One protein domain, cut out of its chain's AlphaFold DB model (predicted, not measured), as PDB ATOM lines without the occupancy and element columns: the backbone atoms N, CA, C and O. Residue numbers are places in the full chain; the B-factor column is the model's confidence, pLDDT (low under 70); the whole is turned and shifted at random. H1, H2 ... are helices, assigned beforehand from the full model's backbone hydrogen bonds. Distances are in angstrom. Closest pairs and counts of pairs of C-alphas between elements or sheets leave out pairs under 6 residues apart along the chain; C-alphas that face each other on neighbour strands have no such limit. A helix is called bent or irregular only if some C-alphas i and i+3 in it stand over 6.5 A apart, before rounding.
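This is residues 2 to 100 of the 103 residues of the protein "uncharacterized protein LOC106748050" of Dinoponera quadriceps (UniProt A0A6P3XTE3). Three helices, H3, H4 and H5, run up and down beside one another as two hairpins that share the long H4, their centres making a triangle. A crossed pair, H1 and H2, packs on H5 through H2, with H1 farther out. The printed part has 99 residues with five named helices, H1 to H5 in chain order, and no named strand: all helix. It is compact and rounded, with a radius of gyration of the C-alphas of 13.0 A and spans of 33 by 33 by 21 A.

H1, residues 2 to 13, touches H2, residues 22 to 32, at a steep tilt of 61 degrees, opposite ways; their closest C-alphas, of Asn 5 and Ala 28, are 4.7 A apart. H2 and H3, residues 44 to 54, are apart. H3 forms a hairpin with H4, residues 58 to 77, at a shallow tilt of 25 degrees, the closest C-alphas being those of Met 48 and Gln 65 at 6.5 A. H4 forms a second hairpin with H5, residues 82 to 99, at 18 degrees, also shallow; the C-alphas of Cys 71 and Ile 89 come closest, at 5.4 A. With residues 86 to 94 alone, H5 touches H2, about perpendicular at 83 degrees; the closest C-alphas, of Val 22 and Asn 91, are 6.1 A apart. H3 and H5 are apart. The helix packing is part aligned, part crossed. Each O i to N i+4 pair is within hydrogen-bond range in H1, H2, H3 and H4; in H5 it is 9 of 14.

H1 begins at C-alpha 2 (-25.534, -6.150, 17.122) and is 16.1 A long; H2 and H3 are each 15.4 A. H4 begins at C-alpha 58 (-21.217, -16.454, -0.035) and is 28.1 A long. H5, 26.2 A, ends at C-alpha 99 (-30.239, -12.270, 6.065); it is irregular, with C-alphas 92 and 95 7.5 A apart, and has a kink of 52 degrees near residue 93.

The C-alphas of Gly 14 and Asn 59, the two farthest apart, are 35.9 A apart. The printed part has no cut. The link from H2 to H3, 11 residues, is long. Mean pLDDT of the printed part is 94.0, and no printed residue is under 70.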
ATOM      1  N   PHE A   2     -24.551  -6.851  17.966       83.19
ATOM      2  CA  PHE A   2     -25.534  -6.150  17.122       83.19
ATOM      3  C   PHE A   2     -26.965  -6.267  17.669       83.19
ATOM      4  O   PHE A   2     -27.590  -5.246  17.946       83.19
ATOM      5  N   TYR A   3     -27.459  -7.483  17.934       86.31
ATOM      6  CA  TYR A   3     -28.804  -7.670  18.500       86.31
ATOM      7  C   TYR A   3     -28.966  -7.074  19.908       86.31
ATOM      8  O   TYR A   3     -30.034  -6.554  20.230       86.31
ATOM      9  N   ASP A   4     -27.904  -7.057  20.718       91.06
ATOM     10  CA  ASP A   4     -27.915  -6.392  22.030       91.06
ATOM     11  C   ASP A   4     -28.062  -4.873  21.885       91.06
ATOM     12  O   ASP A   4     -28.811  -4.236  22.626       91.06
ATOM     13  N   ASN A   5     -27.360  -4.282  20.913       93.25
ATOM     14  CA  ASN A   5     -27.483  -2.864  20.595       93.25
ATOM     15  C   ASN A   5     -28.871  -2.544  20.030       93.25
ATOM     16  O   ASN A   5     -29.441  -1.527  20.407       93.25
ATOM     17  N   ILE A   6     -29.457  -3.424  19.208       92.31
ATOM     18  CA  ILE A   6     -30.842  -3.290  18.731       92.31
ATOM     19  C   ILE A   6     -31.829  -3.277  19.899       92.31
ATOM     20  O   ILE A   6     -32.681  -2.393  19.953       92.31
ATOM     21  N   ALA A   7     -31.709  -4.211  20.848       92.31
ATOM     22  CA  ALA A   7     -32.590  -4.268  22.014       92.31
ATOM     23  C   ALA A   7     -32.512  -2.975  22.844       92.31
ATOM     24  O   ALA A   7     -33.539  -2.352  23.109       92.31
ATOM     25  N   LYS A   8     -31.294  -2.510  23.152       94.94
ATOM     26  CA  LYS A   8     -31.077  -1.238  23.861       94.94
ATOM     27  C   LYS A   8     -31.638  -0.045  23.095       94.94
ATOM     28  O   LYS A   8     -32.275   0.821  23.678       94.94
ATOM     29  N   CYS A   9     -31.430   0.001  21.783       95.94
ATOM     30  CA  CYS A   9     -31.944   1.078  20.945       95.94
ATOM     31  C   CYS A   9     -33.469   1.085  20.867       95.94
ATOM     32  O   CYS A   9     -34.056   2.162  20.850       95.94
ATOM     33  N   ARG A  10     -34.129  -0.081  20.871       94.81
ATOM     34  CA  ARG A  10     -35.594  -0.136  20.964       94.81
ATOM     35  C   ARG A  10     -36.091   0.474  22.270       94.81
ATOM     36  O   ARG A  10     -37.019   1.276  22.241       94.81
ATOM     37  N   GLU A  11     -35.447   0.148  23.389       94.69
ATOM     38  CA  GLU A  11     -35.776   0.729  24.695       94.69
ATOM     39  C   GLU A  11     -35.548   2.248  24.722       94.69
ATOM     40  O   GLU A  11     -36.445   2.997  25.104       94.69
ATOM     41  N   GLU A  12     -34.380   2.718  24.270       94.94
ATOM     42  CA  GLU A  12     -34.018   4.144  24.263       94.94
ATOM     43  C   GLU A  12     -34.922   4.987  23.353       94.94
ATOM     44  O   GLU A  12     -35.255   6.123  23.691       94.94
ATOM     45  N   LEU A  13     -35.333   4.437  22.207       93.75
ATOM     46  CA  LEU A  13     -36.201   5.119  21.244       93.75
ATOM     47  C   LEU A  13     -37.696   4.962  21.563       93.75
ATOM     48  O   LEU A  13     -38.521   5.583  20.892       93.75
ATOM     49  N   GLY A  14     -38.061   4.140  22.555       92.00
ATOM     50  CA  GLY A  14     -39.455   3.778  22.822       92.00
ATOM     51  C   GLY A  14     -40.114   3.033  21.654       92.00
ATOM     52  O   GLY A  14     -41.321   3.156  21.449       92.00
ATOM     53  N   ASP A  15     -39.326   2.297  20.865       88.50
ATOM     54  CA  ASP A  15     -39.793   1.544  19.703       88.50
ATOM     55  C   ASP A  15     -40.507   0.263  20.153       88.50
ATOM     56  O   ASP A  15     -39.888  -0.701  20.611       88.50
ATOM     57  N   THR A  16     -41.832   0.253  20.010       87.69
ATOM     58  CA  THR A  16     -42.682  -0.906  20.309       87.69
ATOM     59  C   THR A  16     -43.039  -1.715  19.062       87.69
ATOM     60  O   THR A  16     -43.910  -2.585  19.136       87.69
ATOM     61  N   ALA A  17     -42.455  -1.406  17.899       85.81
ATOM     62  CA  ALA A  17     -42.763  -2.108  16.663       85.81
ATOM     63  C   ALA A  17     -42.221  -3.542  16.693       85.81
ATOM     64  O   ALA A  17     -41.102  -3.817  17.133       85.81
ATOM     65  N   THR A  18     -43.020  -4.477  16.174       83.50
ATOM     66  CA  THR A  18     -42.579  -5.865  15.974       83.50
ATOM     67  C   THR A  18     -41.455  -5.919  14.941       83.50
ATOM     68  O   THR A  18     -40.461  -6.628  15.117       83.50
ATOM     69  N   GLU A  19     -41.599  -5.130  13.877       85.81
ATOM     70  CA  GLU A  19     -40.637  -5.030  12.788       85.81
ATOM     71  C   GLU A  19     -39.431  -4.172  13.172       85.81
ATOM     72  O   GLU A  19     -39.458  -3.375  14.112       85.81
ATOM     73  N   LEU A  20     -38.327  -4.378  12.459       88.25
ATOM     74  CA  LEU A  20     -37.111  -3.622  12.691       88.25
ATOM     75  C   LEU A  20     -37.184  -2.271  11.974       88.25
ATOM     76  O   LEU A  20     -37.311  -2.213  10.753       88.25
ATOM     77  N   MET A  21     -37.074  -1.184  12.735       93.00
ATOM     78  CA  MET A  21     -37.128   0.174  12.204       93.00
ATOM     79  C   MET A  21     -35.736   0.682  11.816       93.00
ATOM     80  O   MET A  21     -34.742   0.411  12.493       93.00
ATOM     81  N   VAL A  22     -35.663   1.506  10.766       93.50
ATOM     82  CA  VAL A  22     -34.401   2.133  10.328       93.50
ATOM     83  C   VAL A  22     -33.742   2.947  11.437       93.50
ATOM     84  O   VAL A  22     -32.528   2.874  11.608       93.50
ATOM     85  N   GLY A  23     -34.528   3.688  12.225       94.00
ATOM     86  CA  GLY A  23     -34.003   4.444  13.365       94.00
ATOM     87  C   GLY A  23     -33.282   3.548  14.375       94.00
ATOM     88  O   GLY A  23     -32.185   3.881  14.817       94.00
ATOM     89  N   THR A  24     -33.855   2.379  14.657       94.50
ATOM     90  CA  THR A  24     -33.309   1.372  15.571       94.50
ATOM     91  C   THR A  24     -32.002   0.778  15.046       94.50
ATOM     92  O   THR A  24     -31.041   0.665  15.805       94.50
ATOM     93  N   ILE A  25     -31.916   0.473  13.745       93.38
ATOM     94  CA  ILE A  25     -30.663   0.011  13.119       93.38
ATOM     95  C   ILE A  25     -29.579   1.070  13.231       93.38
ATOM     96  O   ILE A  25     -28.468   0.760  13.646       93.38
ATOM     97  N   ILE A  26     -29.890   2.315  12.872       95.38
ATOM     98  CA  ILE A  26     -28.874   3.365  12.875       95.38
ATOM     99  C   ILE A  26     -28.363   3.596  14.296       95.38
ATOM    100  O   ILE A  26     -27.153   3.625  14.489       95.38
ATOM    101  N   CYS A  27     -29.249   3.641  15.293       95.50
ATOM    102  CA  CYS A  27     -28.840   3.711  16.694       95.50
ATOM    103  C   CYS A  27     -27.899   2.552  17.077       95.50
ATOM    104  O   CYS A  27     -26.887   2.763  17.748       95.50
ATOM    105  N   ALA A  28     -28.186   1.322  16.637       93.75
ATOM    106  CA  ALA A  28     -27.347   0.177  16.974       93.75
ATOM    107  C   ALA A  28     -25.958   0.246  16.321       93.75
ATOM    108  O   ALA A  28     -24.969  -0.105  16.964       93.75
ATOM    109  N   LEU A  29     -25.885   0.734  15.081       93.19
ATOM    110  CA  LEU A  29     -24.632   0.954  14.355       93.19
ATOM    111  C   LEU A  29     -23.827   2.130  14.938       93.19
ATOM    112  O   LEU A  29     -22.605   2.051  15.025       93.19
ATOM    113  N   GLU A  30     -24.492   3.193  15.403       94.50
ATOM    114  CA  GLU A  30     -23.852   4.310  16.118       94.50
ATOM    115  C   GLU A  30     -23.194   3.833  17.419       94.50
ATOM    116  O   GLU A  30     -22.077   4.241  17.728       94.50
ATOM    117  N   LYS A  31     -23.852   2.932  18.162       92.56
ATOM    118  CA  LYS A  31     -23.290   2.335  19.385       92.56
ATOM    119  C   LYS A  31     -22.138   1.369  19.117       92.56
ATOM    120  O   LYS A  31     -21.279   1.219  19.981       92.56
ATOM    121  N   ASP A  32     -22.136   0.703  17.965       88.31
ATOM    122  CA  ASP A  32     -21.034  -0.167  17.548       88.31
ATOM    123  C   ASP A  32     -19.780   0.644  17.174       88.31
ATOM    124  O   ASP A  32     -18.659   0.245  17.476       88.31
ATOM    125  N   GLY A  33     -19.970   1.834  16.592       90.69
ATOM    126  CA  GLY A  33     -18.912   2.829  16.400       90.69
ATOM    127  C   GLY A  33     -17.911   2.516  15.284       90.69
ATOM    128  O   GLY A  33     -16.944   3.256  15.120       90.69
ATOM    129  N   GLN A  34     -18.126   1.447  14.512       91.31
ATOM    130  CA  GLN A  34     -17.205   1.013  13.451       91.31
ATOM    131  C   GLN A  34     -17.653   1.442  12.050       91.31
ATOM    132  O   GLN A  34     -16.837   1.583  11.141       91.31
ATOM    133  N   ILE A  35     -18.959   1.639  11.869       94.50
ATOM    134  CA  ILE A  35     -19.588   1.749  10.547       94.50
ATOM    135  C   ILE A  35     -19.703   3.194  10.069       94.50
ATOM    136  O   ILE A  35     -19.737   3.441   8.862       94.50
ATOM    137  N   PHE A  36     -19.744   4.151  10.998       96.00
ATOM    138  CA  PHE A  36     -19.912   5.564  10.687       96.00
ATOM    139  C   PHE A  36     -18.629   6.365  10.896       96.00
ATOM    140  O   PHE A  36     -17.889   6.147  11.853       96.00
ATOM    141  N   ASN A  37     -18.377   7.325  10.006       95.44
ATOM    142  CA  ASN A  37     -17.311   8.309  10.176       95.44
ATOM    143  C   ASN A  37     -17.725   9.413  11.172       95.44
ATOM    144  O   ASN A  37     -18.839   9.428  11.698       95.44
ATOM    145  N   SER A  38     -16.847  10.393  11.399       94.06
ATOM    146  CA  SER A  38     -17.115  11.521  12.307       94.06
ATOM    147  C   SER A  38     -18.290  12.417  11.893       94.06
ATOM    148  O   SER A  38     -18.788  13.175  12.719       94.06
ATOM    149  N   ASN A  39     -18.730  12.350  10.634       93.81
ATOM    150  CA  ASN A  39     -19.898  13.076  10.129       93.81
ATOM    151  C   ASN A  39     -21.198  12.266  10.290       93.81
ATOM    152  O   ASN A  39     -22.266  12.740   9.899       93.81
ATOM    153  N   GLY A  40     -21.119  11.050  10.842       93.31
ATOM    154  CA  GLY A  40     -22.247  10.131  10.952       93.31
ATOM    155  C   GLY A  40     -22.641   9.493   9.619       93.31
ATOM    156  O   GLY A  40     -23.792   9.093   9.470       93.31
ATOM    157  N   GLU A  41     -21.725   9.446   8.649       97.12
ATOM    158  CA  GLU A  41     -21.909   8.861   7.313       97.12
ATOM    159  C   GLU A  41     -21.345   7.443   7.265       97.12
ATOM    160  O   GLU A  41     -20.354   7.153   7.937       97.12
ATOM    161  N   TYR A  42     -21.924   6.575   6.434       96.81
ATOM    162  CA  TYR A  42     -21.396   5.225   6.233       96.81
ATOM    163  C   TYR A  42     -19.960   5.271   5.701       96.81
ATOM    164  O   TYR A  42     -19.658   5.950   4.721       96.81
ATOM    165  N   ILE A  43     -19.070   4.490   6.304       96.69
ATOM    166  CA  ILE A  43     -17.754   4.194   5.743       96.69
ATOM    167  C   ILE A  43     -17.922   2.963   4.857       96.69
ATOM    168  O   ILE A  43     -18.188   1.873   5.365       96.69
ATOM    169  N   LYS A  44     -17.772   3.123   3.534       95.94
ATOM    170  CA  LYS A  44     -18.032   2.047   2.560       95.94
ATOM    171  C   LYS A  44     -17.270   0.761   2.898       95.94
ATOM    172  O   LYS A  44     -17.895  -0.285   3.029       95.94
ATOM    173  N   ASP A  45     -15.962   0.854   3.121       97.06
ATOM    174  CA  ASP A  45     -15.111  -0.316   3.374       97.06
ATOM    175  C   ASP A  45     -15.428  -1.001   4.710       97.06
ATOM    176  O   ASP A  45     -15.552  -2.222   4.761       97.06
ATOM    177  N   ALA A  46     -15.649  -0.229   5.781       96.62
ATOM    178  CA  ALA A  46     -16.039  -0.788   7.078       96.62
ATOM    179  C   ALA A  46     -17.408  -1.481   7.006       96.62
ATOM    180  O   ALA A  46     -17.619  -2.528   7.611       96.62
ATOM    181  N   SER A  47     -18.324  -0.926   6.211       95.62
ATOM    182  CA  SER A  47     -19.636  -1.529   5.976       95.62
ATOM    183  C   SER A  47     -19.529  -2.837   5.197       95.62
ATOM    184  O   SER A  47     -20.242  -3.784   5.513       95.62
ATOM    185  N   MET A  48     -18.628  -2.916   4.211       97.00
ATOM    186  CA  MET A  48     -18.371  -4.160   3.481       97.00
ATOM    187  C   MET A  48     -17.816  -5.242   4.393       97.00
ATOM    188  O   MET A  48     -18.331  -6.356   4.370       97.00
ATOM    189  N   GLN A  49     -16.838  -4.900   5.236       96.00
ATOM    190  CA  GLN A  49     -16.289  -5.845   6.204       96.00
ATOM    191  C   GLN A  49     -17.372  -6.347   7.165       96.00
ATOM    192  O   GLN A  49     -17.500  -7.546   7.392       96.00
ATOM    193  N   ALA A  50     -18.223  -5.448   7.663       93.94
ATOM    194  CA  ALA A  50     -19.310  -5.828   8.555       93.94
ATOM    195  C   ALA A  50     -20.312  -6.790   7.900       93.94
ATOM    196  O   ALA A  50     -20.825  -7.681   8.575       93.94
ATOM    197  N   LEU A  51     -20.579  -6.659   6.596       94.88
ATOM    198  CA  LEU A  51     -21.406  -7.626   5.866       94.88
ATOM    199  C   LEU A  51     -20.747  -9.013   5.816       94.88
ATOM    200  O   LEU A  51     -21.425 -10.009   6.063       94.88
ATOM    201  N   GLU A  52     -19.440  -9.087   5.554       95.62
ATOM    202  CA  GLU A  52     -18.681 -10.351   5.541       95.62
ATOM    203  C   GLU A  52     -18.685 -11.041   6.912       95.62
ATOM    204  O   GLU A  52     -18.867 -12.261   7.023       95.62
ATOM    205  N   ASP A  53     -18.547 -10.242   7.969       93.94
ATOM    206  CA  ASP A  53     -18.533 -10.713   9.351       93.94
ATOM    207  C   ASP A  53     -19.925 -11.167   9.819       93.94
ATOM    208  O   ASP A  53     -20.035 -12.037  10.685       93.94
ATOM    209  N   SER A  54     -20.992 -10.633   9.214       92.06
ATOM    210  CA  SER A  54     -22.387 -10.884   9.606       92.06
ATOM    211  C   SER A  54     -23.069 -12.022   8.840       92.06
ATOM    212  O   SER A  54     -24.148 -12.457   9.248       92.06
ATOM    213  N   MET A  55     -22.477 -12.497   7.736       94.25
ATOM    214  CA  MET A  55     -23.122 -13.436   6.807       94.25
ATOM    215  C   MET A  55     -22.249 -14.651   6.469       94.25
ATOM    216  O   MET A  55     -21.065 -14.504   6.167       94.25
ATOM    217  N   SER A  56     -22.813 -15.862   6.486       94.50
ATOM    218  CA  SER A  56     -22.086 -17.105   6.149       94.50
ATOM    219  C   SER A  56     -22.191 -17.521   4.683       94.50
ATOM    220  O   SER A  56     -21.229 -18.057   4.132       94.50
ATOM    221  N   ASP A  57     -23.350 -17.322   4.053       95.81
ATOM    222  CA  ASP A  57     -23.587 -17.761   2.675       95.81
ATOM    223  C   ASP A  57     -22.963 -16.794   1.662       95.81
ATOM    224  O   ASP A  57     -23.376 -15.640   1.553       95.81
ATOM    225  N   ALA A  58     -21.991 -17.280   0.890       95.19
ATOM    226  CA  ALA A  58     -21.217 -16.454  -0.035       95.19
ATOM    227  C   ALA A  58     -22.066 -15.837  -1.163       95.19
ATOM    228  O   ALA A  58     -21.848 -14.684  -1.527       95.19
ATOM    229  N   ASN A  59     -23.058 -16.566  -1.686       95.06
ATOM    230  CA  ASN A  59     -23.921 -16.057  -2.759       95.06
ATOM    231  C   ASN A  59     -24.832 -14.931  -2.248       95.06
ATOM    232  O   ASN A  59     -25.053 -13.920  -2.919       95.06
ATOM    233  N   THR A  60     -25.375 -15.106  -1.045       95.25
ATOM    234  CA  THR A  60     -26.207 -14.105  -0.379       95.25
ATOM    235  C   THR A  60     -25.367 -12.891   0.007       95.25
ATOM    236  O   THR A  60     -25.808 -11.765  -0.223       95.25
ATOM    237  N   LEU A  61     -24.147 -13.099   0.509       96.31
ATOM    238  CA  LEU A  61     -23.193 -12.034   0.811       96.31
ATOM    239  C   LEU A  61     -22.874 -11.193  -0.431       96.31
ATOM    240  O   LEU A  61     -23.053  -9.978  -0.387       96.31
ATOM    241  N   GLU A  62     -22.502 -11.816  -1.554       96.81
ATOM    242  CA  GLU A  62     -22.204 -11.108  -2.809       96.81
ATOM    243  C   GLU A  62     -23.395 -10.247  -3.259       96.81
ATOM    244  O   GLU A  62     -23.248  -9.075  -3.621       96.81
ATOM    245  N   LYS A  63     -24.612 -10.796  -3.164       94.81
ATOM    246  CA  LYS A  63     -25.841 -10.065  -3.487       94.81
ATOM    247  C   LYS A  63     -26.045  -8.850  -2.577       94.81
ATOM    248  O   LYS A  63     -26.368  -7.770  -3.077       94.81
ATOM    249  N   VAL A  64     -25.871  -9.004  -1.265       95.94
ATOM    250  CA  VAL A  64     -26.057  -7.909  -0.299       95.94
ATOM    251  C   VAL A  64     -24.963  -6.850  -0.444       95.94
ATOM    252  O   VAL A  64     -25.284  -5.664  -0.433       95.94
ATOM    253  N   GLN A  65     -23.707  -7.234  -0.686       97.44
ATOM    254  CA  GLN A  65     -22.609  -6.301  -0.976       97.44
ATOM    255  C   GLN A  65     -22.867  -5.497  -2.258       97.44
ATOM    256  O   GLN A  65     -22.686  -4.276  -2.278       97.44
ATOM    257  N   GLY A  66     -23.351  -6.145  -3.324       97.19
ATOM    258  CA  GLY A  66     -23.742  -5.461  -4.558       97.19
ATOM    259  C   GLY A  66     -24.882  -4.460  -4.338       97.19
ATOM    260  O   GLY A  66     -24.849  -3.340  -4.851       97.19
ATOM    261  N   MET A  67     -25.870  -4.826  -3.520       95.94
ATOM    262  CA  MET A  67     -26.986  -3.943  -3.169       95.94
ATOM    263  C   MET A  67     -26.545  -2.775  -2.284       95.94
ATOM    264  O   MET A  67     -26.889  -1.637  -2.593       95.94
ATOM    265  N   PHE A  68     -25.739  -3.021  -1.248       97.44
ATOM    266  CA  PHE A  68     -25.168  -1.964  -0.415       97.44
ATOM    267  C   PHE A  68     -24.333  -0.991  -1.253       97.44
ATOM    268  O   PHE A  68     -24.530   0.217  -1.142       97.44
ATOM    269  N   THR A  69     -23.473  -1.502  -2.146       98.19
ATOM    270  CA  THR A  69     -22.690  -0.678  -3.086       98.19
ATOM    271  C   THR A  69     -23.595   0.261  -3.866       98.19
ATOM    272  O   THR A  69     -23.353   1.464  -3.895       98.19
ATOM    273  N   LYS A  70     -24.668  -0.280  -4.451       97.50
ATOM    274  CA  LYS A  70     -25.629   0.509  -5.218       97.50
ATOM    275  C   LYS A  70     -26.305   1.580  -4.356       97.50
ATOM    276  O   LYS A  70     -26.318   2.740  -4.745       97.50
ATOM    277  N   CYS A  71     -26.826   1.213  -3.183       97.56
ATOM    278  CA  CYS A  71     -27.475   2.152  -2.263       97.56
ATOM    279  C   CYS A  71     -26.531   3.288  -1.833       97.56
ATOM    280  O   CYS A  71     -26.942   4.446  -1.756       97.56
ATOM    281  N   TYR A  72     -25.271   2.950  -1.552       97.75
ATOM    282  CA  TYR A  72     -24.231   3.904  -1.190       97.75
ATOM    283  C   TYR A  72     -23.937   4.865  -2.345       97.75
ATOM    284  O   TYR A  72     -23.970   6.082  -2.164       97.75
ATOM    285  N   ASP A  73     -23.689   4.328  -3.541       97.56
ATOM    286  CA  ASP A  73     -23.335   5.126  -4.713       97.56
ATOM    287  C   ASP A  73     -24.500   6.038  -5.136       97.56
ATOM    288  O   ASP A  73     -24.269   7.215  -5.412       97.56
ATOM    289  N   ASP A  74     -25.749   5.558  -5.090       97.38
ATOM    290  CA  ASP A  74     -26.952   6.364  -5.349       97.38
ATOM    291  C   ASP A  74     -27.079   7.523  -4.335       97.38
ATOM    292  O   ASP A  74     -27.372   8.669  -4.700       97.38
ATOM    293  N   ALA A  75     -26.814   7.260  -3.048       96.50
ATOM    294  CA  ALA A  75     -26.837   8.290  -2.009       96.50
ATOM    295  C   ALA A  75     -25.751   9.354  -2.238       96.50
ATOM    296  O   ALA A  75     -26.053  10.550  -2.186       96.50
ATOM    297  N   VAL A  76     -24.523   8.943  -2.568       94.56
ATOM    298  CA  VAL A  76     -23.415   9.860  -2.880       94.56
ATOM    299  C   VAL A  76     -23.700  10.673  -4.145       94.56
ATOM    300  O   VAL A  76     -23.536  11.892  -4.134       94.56
ATOM    301  N   GLN A  77     -24.180  10.043  -5.219       96.88
ATOM    302  CA  GLN A  77     -24.505  10.720  -6.483       96.88
ATOM    303  C   GLN A  77     -25.628  11.749  -6.331       96.88
ATOM    304  O   GLN A  77     -25.619  12.777  -7.003       96.88
ATOM    305  N   SER A  78     -26.575  11.509  -5.421       95.06
ATOM    306  CA  SER A  78     -27.620  12.486  -5.091       95.06
ATOM    307  C   SER A  78     -27.118  13.696  -4.287       95.06
ATOM    308  O   SER A  78     -27.899  14.606  -4.016       95.06
ATOM    309  N   GLY A  79     -25.840  13.714  -3.888       95.19
ATOM    310  CA  GLY A  79     -25.251  14.758  -3.046       95.19
ATOM    311  C   GLY A  79     -25.617  14.644  -1.564       95.19
ATOM    312  O   GLY A  79     -25.442  15.607  -0.820       95.19
ATOM    313  N   SER A  80     -26.133  13.491  -1.125       95.94
ATOM    314  CA  SER A  80     -26.529  13.288   0.274       95.94
ATOM    315  C   SER A  80     -25.308  13.163   1.178       95.94
ATOM    316  O   SER A  80     -24.390  12.393   0.892       95.94
ATOM    317  N   THR A  81     -25.338  13.863   2.309       95.38
ATOM    318  CA  THR A  81     -24.267  13.860   3.320       95.38
ATOM    319  C   THR A  81     -24.846  13.724   4.729       95.38
ATOM    320  O   THR A  81     -26.061  13.832   4.937       95.38
ATOM    321  N   GLY A  82     -23.985  13.431   5.701       95.44
ATOM    322  CA  GLY A  82     -24.333  13.275   7.113       95.44
ATOM    323  C   GLY A  82     -25.511  12.326   7.361       95.44
ATOM    324  O   GLY A  82     -25.645  11.262   6.752       95.44
ATOM    325  N   ARG A  83     -26.423  12.753   8.243       94.56
ATOM    326  CA  ARG A  83     -27.616  11.986   8.639       94.56
ATOM    327  C   ARG A  83     -28.515  11.614   7.456       94.56
ATOM    328  O   ARG A  83     -29.121  10.545   7.481       94.56
ATOM    329  N   GLU A  84     -28.619  12.473   6.438       95.19
ATOM    330  CA  GLU A  84     -29.456  12.209   5.261       95.19
ATOM    331  C   GLU A  84     -28.912  11.028   4.454       95.19
ATOM    332  O   GLU A  84     -29.674  10.132   4.088       95.19
ATOM    333  N   GLN A  85     -27.596  11.001   4.224       96.06
ATOM    334  CA  GLN A  85     -26.936   9.887   3.544       96.06
ATOM    335  C   GLN A  85     -27.205   8.576   4.285       96.06
ATOM    336  O   GLN A  85     -27.674   7.606   3.690       96.06
ATOM    337  N   THR A  86     -26.990   8.579   5.599       96.50
ATOM    338  CA  THR A  86     -27.192   7.405   6.451       96.50
ATOM    339  C   THR A  86     -28.633   6.925   6.405       96.50
ATOM    340  O   THR A  86     -28.875   5.750   6.157       96.50
ATOM    341  N   MET A  87     -29.609   7.828   6.517       95.81
ATOM    342  CA  MET A  87     -31.021   7.468   6.386       95.81
ATOM    343  C   MET A  87     -31.345   6.850   5.021       95.81
ATOM    344  O   MET A  87     -32.065   5.851   4.972       95.81
ATOM    345  N   LYS A  88     -30.834   7.400   3.912       96.25
ATOM    346  CA  LYS A  88     -31.083   6.845   2.570       96.25
ATOM    347  C   LYS A  88     -30.497   5.446   2.420       96.25
ATOM    348  O   LYS A  88     -31.205   4.538   1.988       96.25
ATOM    349  N   ILE A  89     -29.242   5.266   2.824       97.25
ATOM    350  CA  ILE A  89     -28.557   3.976   2.730       97.25
ATOM    351  C   ILE A  89     -29.255   2.945   3.620       97.25
ATOM    352  O   ILE A  89     -29.641   1.890   3.122       97.25
ATOM    353  N   SER A  90     -29.506   3.256   4.897       95.62
ATOM    354  CA  SER A  90     -30.146   2.321   5.832       95.62
ATOM    355  C   SER A  90     -31.556   1.915   5.396       95.62
ATOM    356  O   SER A  90     -31.904   0.745   5.518       95.62
ATOM    357  N   ASN A  91     -32.363   2.832   4.844       95.62
ATOM    358  CA  ASN A  91     -33.668   2.477   4.266       95.62
ATOM    359  C   ASN A  91     -33.529   1.530   3.070       95.62
ATOM    360  O   ASN A  91     -34.301   0.584   2.939       95.62
ATOM    361  N   CYS A  92     -32.546   1.777   2.206       95.75
ATOM    362  CA  CYS A  92     -32.308   0.968   1.018       95.75
ATOM    363  C   CYS A  92     -31.879  -0.467   1.371       95.75
ATOM    364  O   CYS A  92     -32.290  -1.411   0.694       95.75
ATOM    365  N   VAL A  93     -31.108  -0.648   2.452       93.50
ATOM    366  CA  VAL A  93     -30.595  -1.969   2.859       93.50
ATOM    367  C   VAL A  93     -31.404  -2.677   3.948       93.50
ATOM    368  O   VAL A  93     -31.192  -3.869   4.162       93.50
ATOM    369  N   LEU A  94     -32.354  -1.995   4.600       92.88
ATOM    370  CA  LEU A  94     -33.202  -2.556   5.661       92.88
ATOM    371  C   LEU A  94     -33.768  -3.955   5.332       92.88
ATOM    372  O   LEU A  94     -33.669  -4.832   6.193       92.88
ATOM    373  N   PRO A  95     -34.312  -4.219   4.124       91.25
ATOM    374  CA  PRO A  95     -34.896  -5.524   3.813       91.25
ATOM    375  C   PRO A  95     -33.916  -6.704   3.888       91.25
ATOM    376  O   PRO A  95     -34.360  -7.847   3.942       91.25
ATOM    377  N   PHE A  96     -32.603  -6.448   3.879       89.62
ATOM    378  CA  PHE A  96     -31.563  -7.479   3.881       89.62
ATOM    379  C   PHE A  96     -31.001  -7.782   5.266       89.62
ATOM    380  O   PHE A  96     -30.287  -8.766   5.413       89.62
ATOM    381  N   VAL A  97     -31.341  -6.995   6.292       88.88
ATOM    382  CA  VAL A  97     -30.848  -7.229   7.662       88.88
ATOM    383  C   VAL A  97     -31.303  -8.589   8.201       88.88
ATOM    384  O   VAL A  97     -30.586  -9.226   8.964       88.88
ATOM    385  N   SER A  98     -32.458  -9.087   7.753       88.94
ATOM    386  CA  SER A  98     -32.957 -10.428   8.096       88.94
ATOM    387  C   SER A  98     -32.108 -11.578   7.538       88.94
ATOM    388  O   SER A  98     -32.332 -12.725   7.913       88.94
ATOM    389  N   LEU A  99     -31.154 -11.289   6.646       91.00
ATOM    390  CA  LEU A  99     -30.239 -12.270   6.065       91.00
ATOM    391  C   LEU A  99     -28.948 -12.440   6.881       91.00
ATOM    392  O   LEU A  99     -28.114 -13.261   6.509       91.00
ATOM    393  N   PHE A 100     -28.760 -11.670   7.957       90.31
ATOM    394  CA  PHE A 100     -27.587 -11.777   8.824       90.31
ATOM    395  C   PHE A 100     -27.746 -12.964   9.782       90.31
ATOM    396  O   PHE A 100     -28.655 -12.980  10.613       90.31
TER     397      PHE A 100